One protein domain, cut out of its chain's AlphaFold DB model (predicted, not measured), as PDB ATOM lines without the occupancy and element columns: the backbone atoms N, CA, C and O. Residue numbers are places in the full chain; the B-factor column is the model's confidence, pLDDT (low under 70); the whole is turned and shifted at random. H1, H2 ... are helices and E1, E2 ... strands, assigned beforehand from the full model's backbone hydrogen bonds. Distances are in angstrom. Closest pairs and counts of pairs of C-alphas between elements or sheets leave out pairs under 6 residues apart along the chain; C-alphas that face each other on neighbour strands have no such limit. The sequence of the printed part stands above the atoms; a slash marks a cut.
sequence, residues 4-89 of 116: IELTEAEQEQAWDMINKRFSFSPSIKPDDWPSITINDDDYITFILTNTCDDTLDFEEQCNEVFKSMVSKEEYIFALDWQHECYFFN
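What this domain is: This is residues 4 to 89 of the 116 residues of the protein "Uncharacterized protein DUF2716" of Paenibacillus prosopidis (UniProt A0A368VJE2). With little regular structure, the printed part makes a wide, open loop: H1 lies beside the small hairpin E1 E2, and a long link swings out from H1 to H2, its residues 41 to 57 standing free with the start of H2. The 86 residues include two named helices and two antiparallel strands, in the order H1 H2 E1 E2; 33 residues are in named elements, mostly helix. The whole is loose, radius of gyration of the C-alphas 15.3 A, spanning 38 by 37 by 28 A.

How they stand to each other: Residues 4 to 5 pair antiparallel with residues 86 to 87 of E2, residues 86 to 88. H1, residues 8 to 22, comes closest to E1, residues 76 to 78, at the C-alphas of Ala 14 and Phe 77, 7.2 A. H1 and H2, residues 58 to 69, are apart. E1 and E2 form a hairpin, with N 76 and O 88 2.8 A apart, within hydrogen-bond range. In H1 and H2 every O i to N i+4 pair is within range.

Where its parts are: H1 runs 20.7 A from C-alpha 8 at (81.938, 137.682, 124.364); H2 measures 16.4 A, E1 6.1 A and E2 6.0 A, ending at C-alpha 88 (85.209, 129.681, 110.655).

The domain as a whole: The printed part has no cut. The link H1 to H2, 35 residues, is long; pLDDT is under 70 at residues 44, 46 and 48 to 56.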
ATOM      1  N   ILE A   4      80.371 130.149 113.077       93.12
ATOM      2  CA  ILE A   4      79.778 130.095 114.414       93.12
ATOM      3  C   ILE A   4      80.177 131.386 115.117       93.12
ATOM      4  O   ILE A   4      81.365 131.649 115.254       93.12
ATOM      5  N   GLU A   5      79.205 132.203 115.508       94.75
ATOM      6  CA  GLU A   5      79.465 133.463 116.215       94.75
ATOM      7  C   GLU A   5      80.190 133.192 117.537       94.75
ATOM      8  O   GLU A   5      79.852 132.243 118.251       94.75
ATOM      9  N   LEU A   6      81.208 134.001 117.833       95.88
ATOM     10  CA  LEU A   6      81.928 133.932 119.098       95.88
ATOM     11  C   LEU A   6      81.061 134.480 120.225       95.88
ATOM     12  O   LEU A   6      80.382 135.494 120.087       95.88
ATOM     13  N   THR A   7      81.158 133.852 121.388       95.88
ATOM     14  CA  THR A   7      80.717 134.478 122.633       95.88
ATOM     15  C   THR A   7      81.632 135.648 123.000       95.88
ATOM     16  O   THR A   7      82.786 135.713 122.578       95.88
ATOM     17  N   GLU A   8      81.150 136.545 123.862       93.88
ATOM     18  CA  GLU A   8      81.938 137.682 124.364       93.88
ATOM     19  C   GLU A   8      83.290 137.240 124.956       93.88
ATOM     20  O   GLU A   8      84.321 137.839 124.660       93.88
ATOM     21  N   ALA A   9      83.309 136.136 125.710       95.81
ATOM     22  CA  ALA A   9      84.529 135.596 126.307       95.81
ATOM     23  C   ALA A   9      85.513 135.037 125.260       95.81
ATOM     24  O   ALA A   9      86.725 135.219 125.379       95.81
ATOM     25  N   GLU A  10      85.013 134.360 124.223       96.19
ATOM     26  CA  GLU A  10      85.851 133.849 123.130       96.19
ATOM     27  C   GLU A  10      86.413 134.992 122.281       96.19
ATOM     28  O   GLU A  10      87.571 134.943 121.864       96.19
ATOM     29  N   GLN A  11      85.616 136.040 122.068       94.31
ATOM     30  CA  GLN A  11      86.047 137.254 121.392       94.31
ATOM     31  C   GLN A  11      87.137 137.982 122.191       94.31
ATOM     32  O   GLN A  11      88.164 138.337 121.614       94.31
ATOM     33  N   GLU A  12      86.956 138.172 123.501       93.62
ATOM     34  CA  GLU A  12      87.970 138.770 124.381       93.62
ATOM     35  C   GLU A  12      89.286 137.985 124.307       93.62
ATOM     36  O   GLU A  12      90.343 138.558 124.039       93.62
ATOM     37  N   GLN A  13      89.217 136.655 124.416       95.06
ATOM     38  CA  GLN A  13      90.392 135.792 124.316       95.06
ATOM     39  C   GLN A  13      91.095 135.910 122.952       95.06
ATOM     40  O   GLN A  13      92.328 135.967 122.892       95.06
ATOM     41  N   ALA A  14      90.340 135.936 121.852       94.31
ATOM     42  CA  ALA A  14      90.907 136.069 120.515       94.31
ATOM     43  C   ALA A  14      91.603 137.428 120.329       94.31
ATOM     44  O   ALA A  14      92.726 137.492 119.815       94.31
ATOM     45  N   TRP A  15      90.985 138.512 120.803       93.56
ATOM     46  CA  TRP A  15      91.581 139.846 120.746       93.56
ATOM     47  C   TRP A  15      92.802 139.982 121.648       93.56
ATOM     48  O   TRP A  15      93.785 140.586 121.225       93.56
ATOM     49  N   ASP A  16      92.811 139.365 122.827       94.00
ATOM     50  CA  ASP A  16      93.991 139.315 123.692       94.00
ATOM     51  C   ASP A  16      95.185 138.662 122.989       94.00
ATOM     52  O   ASP A  16      96.314 139.156 123.079       94.00
ATOM     53  N   MET A  17      94.953 137.585 122.230       92.00
ATOM     54  CA  MET A  17      95.997 136.938 121.431       92.00
ATOM     55  C   MET A  17      96.550 137.875 120.349       92.00
ATOM     56  O   MET A  17      97.771 138.001 120.212       92.00
ATOM     57  N   ILE A  18      95.670 138.559 119.610       90.62
ATOM     58  CA  ILE A  18      96.053 139.522 118.567       90.62
ATOM     59  C   ILE A  18      96.803 140.718 119.161       90.62
ATOM     60  O   ILE A  18      97.889 141.058 118.688       90.62
ATOM     61  N   ASN A  19      96.282 141.319 120.229       89.69
ATOM     62  CA  ASN A  19      96.883 142.468 120.904       89.69
ATOM     63  C   ASN A  19      98.267 142.129 121.454       89.69
ATOM     64  O   ASN A  19      99.222 142.882 121.254       89.69
ATOM     65  N   LYS A  20      98.407 140.961 122.087       89.81
ATOM     66  CA  LYS A  20      99.687 140.484 122.612       89.81
ATOM     67  C   LYS A  20     100.727 140.276 121.513       89.81
ATOM     68  O   LYS A  20     101.911 140.502 121.750       89.81
ATOM     69  N   ARG A  21     100.304 139.813 120.334       86.94
ATOM     70  CA  ARG A  21     101.210 139.457 119.235       86.94
ATOM     71  C   ARG A  21     101.581 140.636 118.339       86.94
ATOM     72  O   ARG A  21     102.739 140.737 117.939       86.94
ATOM     73  N   PHE A  22     100.607 141.479 118.016       86.94
ATOM     74  CA  PHE A  22     100.717 142.502 116.973       86.94
ATOM     75  C   PHE A  22     100.586 143.931 117.499       86.94
ATOM     76  O   PHE A  22     100.679 144.869 116.706       86.94
ATOM     77  N   SER A  23     100.337 144.102 118.804       88.44
ATOM     78  CA  SER A  23     100.037 145.406 119.410       88.44
ATOM     79  C   SER A  23      98.966 146.150 118.608       88.44
ATOM     80  O   SER A  23      99.149 147.305 118.226       88.44
ATOM     81  N   PHE A  24      97.887 145.432 118.283       89.38
ATOM     82  CA  PHE A  24      96.846 145.914 117.385       89.38
ATOM     83  C   PHE A  24      96.204 147.198 117.927       89.38
ATOM     84  O   PHE A  24      95.763 147.265 119.070       89.38
ATOM     85  N   SER A  25      96.177 148.227 117.084       88.75
ATOM     86  CA  SER A  25      95.657 149.559 117.375       88.75
ATOM     87  C   SER A  25      94.768 150.008 116.208       88.75
ATOM     88  O   SER A  25      95.227 150.728 115.312       88.75
ATOM     89  N   PRO A  26      93.505 149.544 116.150       87.38
ATOM     90  CA  PRO A  26      92.590 149.908 115.074       87.38
ATOM     91  C   PRO A  26      92.267 151.404 115.124       87.38
ATOM     92  O   PRO A  26      92.053 151.973 116.194       87.38
ATOM     93  N   SER A  27      92.193 152.045 113.958       86.31
ATOM     94  CA  SER A  27      91.712 153.423 113.846       86.31
ATOM     95  C   SER A  27      90.998 153.655 112.520       86.31
ATOM     96  O   SER A  27      91.371 153.107 111.482       86.31
ATOM     97  N   ILE A  28      89.991 154.528 112.551       85.12
ATOM     98  CA  ILE A  28      89.312 155.050 111.356       85.12
ATOM     99  C   ILE A  28      90.059 156.230 110.717       85.12
ATOM    100  O   ILE A  28      89.651 156.705 109.659       85.12
ATOM    101  N   LYS A  29      91.112 156.749 111.364       88.19
ATOM    102  CA  LYS A  29      91.898 157.881 110.866       88.19
ATOM    103  C   LYS A  29      93.166 157.375 110.179       88.19
ATOM    104  O   LYS A  29      93.935 156.663 110.820       88.19
ATOM    105  N   PRO A  30      93.433 157.794 108.931       84.88
ATOM    106  CA  PRO A  30      94.640 157.386 108.213       84.88
ATOM    107  C   PRO A  30      95.952 157.728 108.933       84.88
ATOM    108  O   PRO A  30      96.916 156.983 108.809       84.88
ATOM    109  N   ASP A  31      95.984 158.823 109.699       90.00
ATOM    110  CA  ASP A  31      97.183 159.272 110.427       90.00
ATOM    111  C   ASP A  31      97.609 158.315 111.556       90.00
ATOM    112  O   ASP A  31      98.755 158.361 111.997       90.00
ATOM    113  N   ASP A  32      96.705 157.440 112.007       86.00
ATOM    114  CA  ASP A  32      96.955 156.470 113.079       86.00
ATOM    115  C   ASP A  32      97.366 155.085 112.530       86.00
ATOM    116  O   ASP A  32      97.452 154.113 113.282       86.00
ATOM    117  N   TRP A  33      97.563 154.947 111.215       84.94
ATOM    118  CA  TRP A  33      97.956 153.687 110.572       84.94
ATOM    119  C   TRP A  33      99.491 153.538 110.508       84.94
ATOM    120  O   TRP A  33     100.193 154.542 110.381       84.94
ATOM    121  N   PRO A  34     100.046 152.304 110.531       83.50
ATOM    122  CA  PRO A  34      99.370 151.005 110.450       83.50
ATOM    123  C   PRO A  34      98.785 150.522 111.783       83.50
ATOM    124  O   PRO A  34      99.382 150.683 112.841       83.50
ATOM    125  N   SER A  35      97.634 149.847 111.714       84.50
ATOM    126  CA  SER A  35      96.959 149.305 112.900       84.50
ATOM    127  C   SER A  35      97.592 148.034 113.468       84.50
ATOM    128  O   SER A  35      97.221 147.628 114.560       84.50
ATOM    129  N   ILE A  36      98.532 147.401 112.766       85.25
ATOM    130  CA  ILE A  36      99.328 146.277 113.276       85.25
ATOM    131  C   ILE A  36     100.807 146.631 113.200       85.25
ATOM    132  O   ILE A  36     101.257 147.226 112.221       85.25
ATOM    133  N   THR A  37     101.567 146.205 114.204       79.50
ATOM    134  CA  THR A  37     103.028 146.243 114.161       79.50
ATOM    135  C   THR A  37     103.543 144.812 114.061       79.50
ATOM    136  O   THR A  37     103.333 144.003 114.965       79.50
ATOM    137  N   ILE A  38     104.199 144.482 112.949       77.62
ATOM    138  CA  ILE A  38     104.873 143.193 112.784       77.62
ATOM    139  C   ILE A  38     106.315 143.383 113.250       77.62
ATOM    140  O   ILE A  38     107.083 144.097 112.616       77.62
ATOM    141  N   ASN A  39     106.652 142.780 114.390       72.19
ATOM    142  CA  ASN A  39     107.985 142.869 115.000       72.19
ATOM    143  C   ASN A  39     108.921 141.722 114.572       72.19
ATOM    144  O   ASN A  39     109.998 141.572 115.143       72.19
ATOM    145  N   ASP A  40     108.495 140.901 113.613       75.81
ATOM    146  CA  ASP A  40     109.272 139.784 113.084       75.81
ATOM    147  C   ASP A  40     109.947 140.197 111.780       75.81
ATOM    148  O   ASP A  40     109.353 140.918 110.981       75.81
ATOM    149  N   ASP A  41     111.147 139.683 111.528       71.38
ATOM    150  CA  ASP A  41     111.879 139.959 110.287       71.38
ATOM    151  C   ASP A  41     111.357 139.133 109.085       71.38
ATOM    152  O   ASP A  41     111.699 139.421 107.938       71.38
ATOM    153  N   ASP A  42     110.482 138.144 109.324       78.31
ATOM    154  CA  ASP A  42     110.002 137.174 108.329       78.31
ATOM    155  C   ASP A  42     108.526 137.399 107.939       78.31
ATOM    156  O   ASP A  42     107.650 136.571 108.208       78.31
ATOM    157  N   TYR A  43     108.220 138.520 107.280       74.38
ATOM    158  CA  TYR A  43     106.896 138.750 106.687       74.38
ATOM    159  C   TYR A  43     106.967 139.348 105.282       74.38
ATOM    160  O   TYR A  43     107.947 139.971 104.880       74.38
ATOM    161  N   ILE A  44     105.887 139.163 104.524       68.88
ATOM    162  CA  ILE A  44     105.708 139.749 103.196       68.88
ATOM    163  C   ILE A  44     104.410 140.557 103.208       68.88
ATOM    164  O   ILE A  44     103.364 140.052 103.611       68.88
ATOM    165  N   THR A  45     104.468 141.811 102.759       72.75
ATOM    166  CA  THR A  45     103.286 142.662 102.569       72.75
ATOM    167  C   THR A  45     102.959 142.773 101.087       72.75
ATOM    168  O   THR A  45     103.807 143.160 100.286       72.75
ATOM    169  N   PHE A  46     101.709 142.484 100.729       66.38
ATOM    170  CA  PHE A  46     101.186 142.665  99.377       66.38
ATOM    171  C   PHE A  46     100.225 143.855  99.349       66.38
ATOM    172  O   PHE A  46      99.368 143.988 100.220       66.38
ATOM    173  N   ILE A  47     100.352 144.710  98.334       70.19
ATOM    174  CA  ILE A  47      99.373 145.762  98.044       70.19
ATOM    175  C   ILE A  47      98.505 145.260  96.895       70.19
ATOM    176  O   ILE A  47      98.991 145.093  95.778       70.19
ATOM    177  N   LEU A  48      97.221 145.028  97.166       65.31
ATOM    178  CA  LEU A  48      96.240 144.737  96.124       65.31
ATOM    179  C   LEU A  48      95.875 146.061  95.435       65.31
ATOM    180  O   LEU A  48      95.261 146.937  96.043       65.31
ATOM    181  N   THR A  49      96.308 146.253  94.188       63.53
ATOM    182  CA  THR A  49      95.913 147.411  93.374       63.53
ATOM    183  C   THR A  49      94.483 147.240  92.852       63.53
ATOM    184  O   THR A  49      94.022 146.115  92.695       63.53
ATOM    185  N   ASN A  50      93.799 148.343  92.516       54.44
ATOM    186  CA  ASN A  50      92.410 148.394  92.004       54.44
ATOM    187  C   ASN A  50      92.110 147.546  90.747       54.44
ATOM    188  O   ASN A  50      90.989 147.559  90.253       54.44
ATOM    189  N   THR A  51      93.086 146.825  90.211       52.72
ATOM    190  CA  THR A  51      92.918 145.816  89.164       52.72
ATOM    191  C   THR A  51      92.618 144.453  89.783       52.72
ATOM    192  O   THR A  51      93.219 143.458  89.380       52.72
ATOM    193  N   CYS A  52      91.760 144.416  90.808       55.62
ATOM    194  CA  CYS A  52      91.181 143.162  91.261       55.62
ATOM    195  C   CYS A  52      90.434 142.619  90.045       55.62
ATOM    196  O   CYS A  52      89.468 143.225  89.594       55.62
ATOM    197  N   ASP A  53      91.008 141.611  89.403       55.25
ATOM    198  CA  ASP A  53      90.440 141.036  88.202       55.25
ATOM    199  C   ASP A  53      89.134 140.368  88.630       55.25
ATOM    200  O   ASP A  53      89.172 139.370  89.346       55.25
ATOM    201  N   ASP A  54      87.991 140.937  88.236       59.97
ATOM    202  CA  ASP A  54      86.654 140.426  88.576       59.97
ATOM    203  C   ASP A  54      86.445 138.968  88.104       59.97
ATOM    204  O   ASP A  54      85.434 138.340  88.414       59.97
ATOM    205  N   THR A  55      87.389 138.413  87.330       57.38
ATOM    206  CA  THR A  55      87.421 137.003  86.925       57.38
ATOM    207  C   THR A  55      88.028 136.057  87.969       57.38
ATOM    208  O   THR A  55      87.857 134.843  87.843       57.38
ATOM    209  N   LEU A  56      88.727 136.570  88.988       66.00
ATOM    210  CA  LEU A  56      89.332 135.769  90.052       66.00
ATOM    211  C   LEU A  56      88.390 135.662  91.257       66.00
ATOM    212  O   LEU A  56      88.098 136.641  91.939       66.00
ATOM    213  N   ASP A  57      87.962 134.435  91.558       78.31
ATOM    214  CA  ASP A  57      87.228 134.129  92.784       78.31
ATOM    215  C   ASP A  57      88.200 134.022  93.972       78.31
ATOM    216  O   ASP A  57      88.692 132.945  94.328       78.31
ATOM    217  N   PHE A  58      88.531 135.174  94.558       78.06
ATOM    218  CA  PHE A  58      89.413 135.247  95.721       78.06
ATOM    219  C   PHE A  58      88.831 134.568  96.967       78.06
ATOM    220  O   PHE A  58      89.613 134.126  97.811       78.06
ATOM    221  N   GLU A  59      87.503 134.445  97.094       81.38
ATOM    222  CA  GLU A  59      86.898 133.697  98.203       81.38
ATOM    223  C   GLU A  59      87.273 132.222  98.101       81.38
ATOM    224  O   GLU A  59      87.752 131.641  99.076       81.38
ATOM    225  N   GLU A  60      87.126 131.629  96.914       83.62
ATOM    226  CA  GLU A  60      87.485 130.227  96.693       83.62
ATOM    227  C   GLU A  60      88.994 129.997  96.853       83.62
ATOM    228  O   GLU A  60      89.415 129.044  97.510       83.62
ATOM    229  N   GLN A  61      89.830 130.909  96.343       84.69
ATOM    230  CA  GLN A  61      91.281 130.822  96.537       84.69
ATOM    231  C   GLN A  61      91.677 130.904  98.016       84.69
ATOM    232  O   GLN A  61      92.497 130.107  98.478       84.69
ATOM    233  N   CYS A  62      91.088 131.834  98.773       85.62
ATOM    234  CA  CYS A  62      91.319 131.927 100.213       85.62
ATOM    235  C   CYS A  62      90.840 130.669 100.930       85.62
ATOM    236  O   CYS A  62      91.546 130.167 101.800       85.62
ATOM    237  N   ASN A  63      89.685 130.124 100.545       88.69
ATOM    238  CA  ASN A  63      89.146 128.901 101.127       88.69
ATOM    239  C   ASN A  63      90.114 127.722 100.964       88.69
ATOM    240  O   ASN A  63      90.444 127.060 101.945       88.69
ATOM    241  N   GLU A  64      90.630 127.491  99.755       90.19
ATOM    242  CA  GLU A  64      91.607 126.425  99.495       90.19
ATOM    243  C   GLU A  64      92.899 126.612 100.299       90.19
ATOM    244  O   GLU A  64      93.432 125.663 100.881       90.19
ATOM    245  N   VAL A  65      93.371 127.854 100.405       90.88
ATOM    246  CA  VAL A  65      94.526 128.192 101.237       90.88
ATOM    247  C   VAL A  65      94.238 127.899 102.712       90.88
ATOM    248  O   VAL A  65      95.031 127.218 103.361       90.88
ATOM    249  N   PHE A  66      93.090 128.313 103.245       92.38
ATOM    250  CA  PHE A  66      92.693 128.039 104.625       92.38
ATOM    251  C   PHE A  66      92.558 126.541 104.907       92.38
ATOM    252  O   PHE A  66      93.095 126.073 105.911       92.38
ATOM    253  N   LYS A  67      91.953 125.761 104.000       94.12
ATOM    254  CA  LYS A  67      91.892 124.291 104.104       94.12
ATOM    255  C   LYS A  67      93.276 123.652 104.210       94.12
ATOM    256  O   LYS A  67      93.405 122.605 104.836       94.12
ATOM    257  N   SER A  68      94.295 124.254 103.596       94.69
ATOM    258  CA  SER A  68      95.673 123.759 103.671       94.69
ATOM    259  C   SER A  68      96.382 124.102 104.990       94.69
ATOM    260  O   SER A  68      97.341 123.421 105.350       94.69
ATOM    261  N   MET A  69      95.917 125.128 105.715       92.69
ATOM    262  CA  MET A  69      96.527 125.586 106.971       92.69
ATOM    263  C   MET A  69      95.947 124.922 108.222       92.69
ATOM    264  O   MET A  69      96.618 124.910 109.251       92.69
ATOM    265  N   VAL A  70      94.718 124.401 108.152       94.44
ATOM    266  CA  VAL A  70      94.015 123.815 109.303       94.44
ATOM    267  C   VAL A  70      93.456 122.429 108.994       94.44
ATOM    268  O   VAL A  70      93.092 122.115 107.861       94.44
ATOM    269  N   SER A  71      93.351 121.594 110.022       95.56
ATOM    270  CA  SER A  71      92.721 120.273 109.973       95.56
ATOM    271  C   SER A  71      91.196 120.384 109.851       95.56
ATOM    272  O   SER A  71      90.608 121.442 110.069       95.56
ATOM    273  N   LYS A  72      90.516 119.276 109.531       94.50
ATOM    274  CA  LYS A  72      89.055 119.265 109.314       94.50
ATOM    275  C   LYS A  72      88.250 119.622 110.563       94.50
ATOM    276  O   LYS A  72      87.144 120.142 110.452       94.50
ATOM    277  N   GLU A  73      88.792 119.323 111.735       94.12
ATOM    278  CA  GLU A  73      88.183 119.572 113.039       94.12
ATOM    279  C   GLU A  73      88.552 120.951 113.613       94.12
ATOM    280  O   GLU A  73      87.983 121.363 114.624       94.12
ATOM    281  N   GLU A  74      89.490 121.661 112.984       94.75
ATOM    282  CA  GLU A  74      89.995 122.952 113.446       94.75
ATOM    283  C   GLU A  74      89.187 124.121 112.869       94.75
ATOM    284  O   GLU A  74      88.602 124.045 111.787       94.75
ATOM    285  N   TYR A  75      89.159 125.217 113.626       94.19
ATOM    286  CA  TYR A  75      88.484 126.456 113.260       94.19
ATOM    287  C   TYR A  75      89.482 127.611 113.273       94.19
ATOM    288  O   TYR A  75      90.413 127.651 114.077       94.19
ATOM    289  N   ILE A  76      89.251 128.563 112.382       94.12
ATOM    290  CA  ILE A  76      89.979 129.818 112.264       94.12
ATOM    291  C   ILE A  76      89.172 130.896 112.985       94.12
ATOM    292  O   ILE A  76      87.953 130.963 112.837       94.12
ATOM    293  N   PHE A  77      89.845 131.762 113.741       93.69
ATOM    294  CA  PHE A  77      89.228 132.992 114.231       93.69
ATOM    295  C   PHE A  77      89.075 133.985 113.076       93.69
ATOM    296  O   PHE A  77      90.067 134.450 112.516       93.69
ATOM    297  N   ALA A  78      87.835 134.318 112.734       92.19
ATOM    298  CA  ALA A  78      87.495 135.371 111.793       92.19
ATOM    299  C   ALA A  78      87.038 136.601 112.586       92.19
ATOM    300  O   ALA A  78      85.951 136.617 113.165       92.19
ATOM    301  N   LEU A  79      87.918 137.597 112.668       90.69
ATOM    302  CA  LEU A  79      87.749 138.760 113.534       90.69
ATOM    303  C   LEU A  79      87.460 140.010 112.709       90.69
ATOM    304  O   LEU A  79      88.211 140.338 111.789       90.69
ATOM    305  N   ASP A  80      86.416 140.733 113.097       87.81
ATOM    306  CA  ASP A  80      86.103 142.065 112.602       87.81
ATOM    307  C   ASP A  80      86.102 143.022 113.796       87.81
ATOM    308  O   ASP A  80      85.451 142.776 114.806       87.81
ATOM    309  N   TRP A  81      86.880 144.101 113.730       84.69
ATOM    310  CA  TRP A  81      86.978 145.043 114.846       84.69
ATOM    311  C   TRP A  81      85.736 145.947 114.969       84.69
ATOM    312  O   TRP A  81      85.557 146.580 116.008       84.69
ATOM    313  N   GLN A  82      84.896 146.031 113.924       82.56
ATOM    314  CA  GLN A  82      83.653 146.817 113.908       82.56
ATOM    315  C   GLN A  82      82.386 145.974 114.079       82.56
ATOM    316  O   GLN A  82      81.322 146.550 114.311       82.56
ATOM    317  N   HIS A  83      82.487 144.650 113.946       82.56
ATOM    318  CA  HIS A  83      81.349 143.735 113.865       82.56
ATOM    319  C   HIS A  83      81.553 142.482 114.727       82.56
ATOM    320  O   HIS A  83      82.555 142.323 115.425       82.56
ATOM    321  N   GLU A  84      80.561 141.599 114.708       89.75
ATOM    322  CA  GLU A  84      80.605 140.299 115.360       89.75
ATOM    323  C   GLU A  84      81.767 139.450 114.820       89.75
ATOM    324  O   GLU A  84      82.130 139.503 113.642       89.75
ATOM    325  N   CYS A  85      82.361 138.652 115.703       92.56
ATOM    326  CA  CYS A  85      83.467 137.756 115.382       92.56
ATOM    327  C   CYS A  85      82.970 136.311 115.281       92.56
ATOM    328  O   CYS A  85      81.971 135.945 115.898       92.56
ATOM    329  N   TYR A  86      83.689 135.463 114.545       94.56
ATOM    330  CA  TYR A  86      83.252 134.093 114.276       94.56
ATOM    331  C   TYR A  86      84.394 133.081 114.369       94.56
ATOM    332  O   TYR A  86      85.540 133.364 114.023       94.56
ATOM    333  N   PHE A  87      84.061 131.852 114.746       94.75
ATOM    334  CA  PHE A  87      84.802 130.673 114.325       94.75
ATOM    335  C   PHE A  87      84.401 130.305 112.898       94.75
ATOM    336  O   PHE A  87      83.217 130.145 112.595       94.75
ATOM    337  N   PHE A  88      85.391 130.104 112.036       93.31
ATOM    338  CA  PHE A  88      85.209 129.681 110.655       93.31
ATOM    339  C   PHE A  88      85.902 128.342 110.397       93.31
ATOM    340  O   PHE A  88      87.089 128.193 110.679       93.31
ATOM    341  N   ASN A  89      85.187 127.370 109.831       94.12
ATOM    342  CA  ASN A  89      85.780 126.115 109.371       94.12
ATOM    343  C   ASN A  89      85.689 126.012 107.838       94.12
ATOM    344  O   ASN A  89      84.586 125.833 107.309       94.12
TER     345      ASN A  89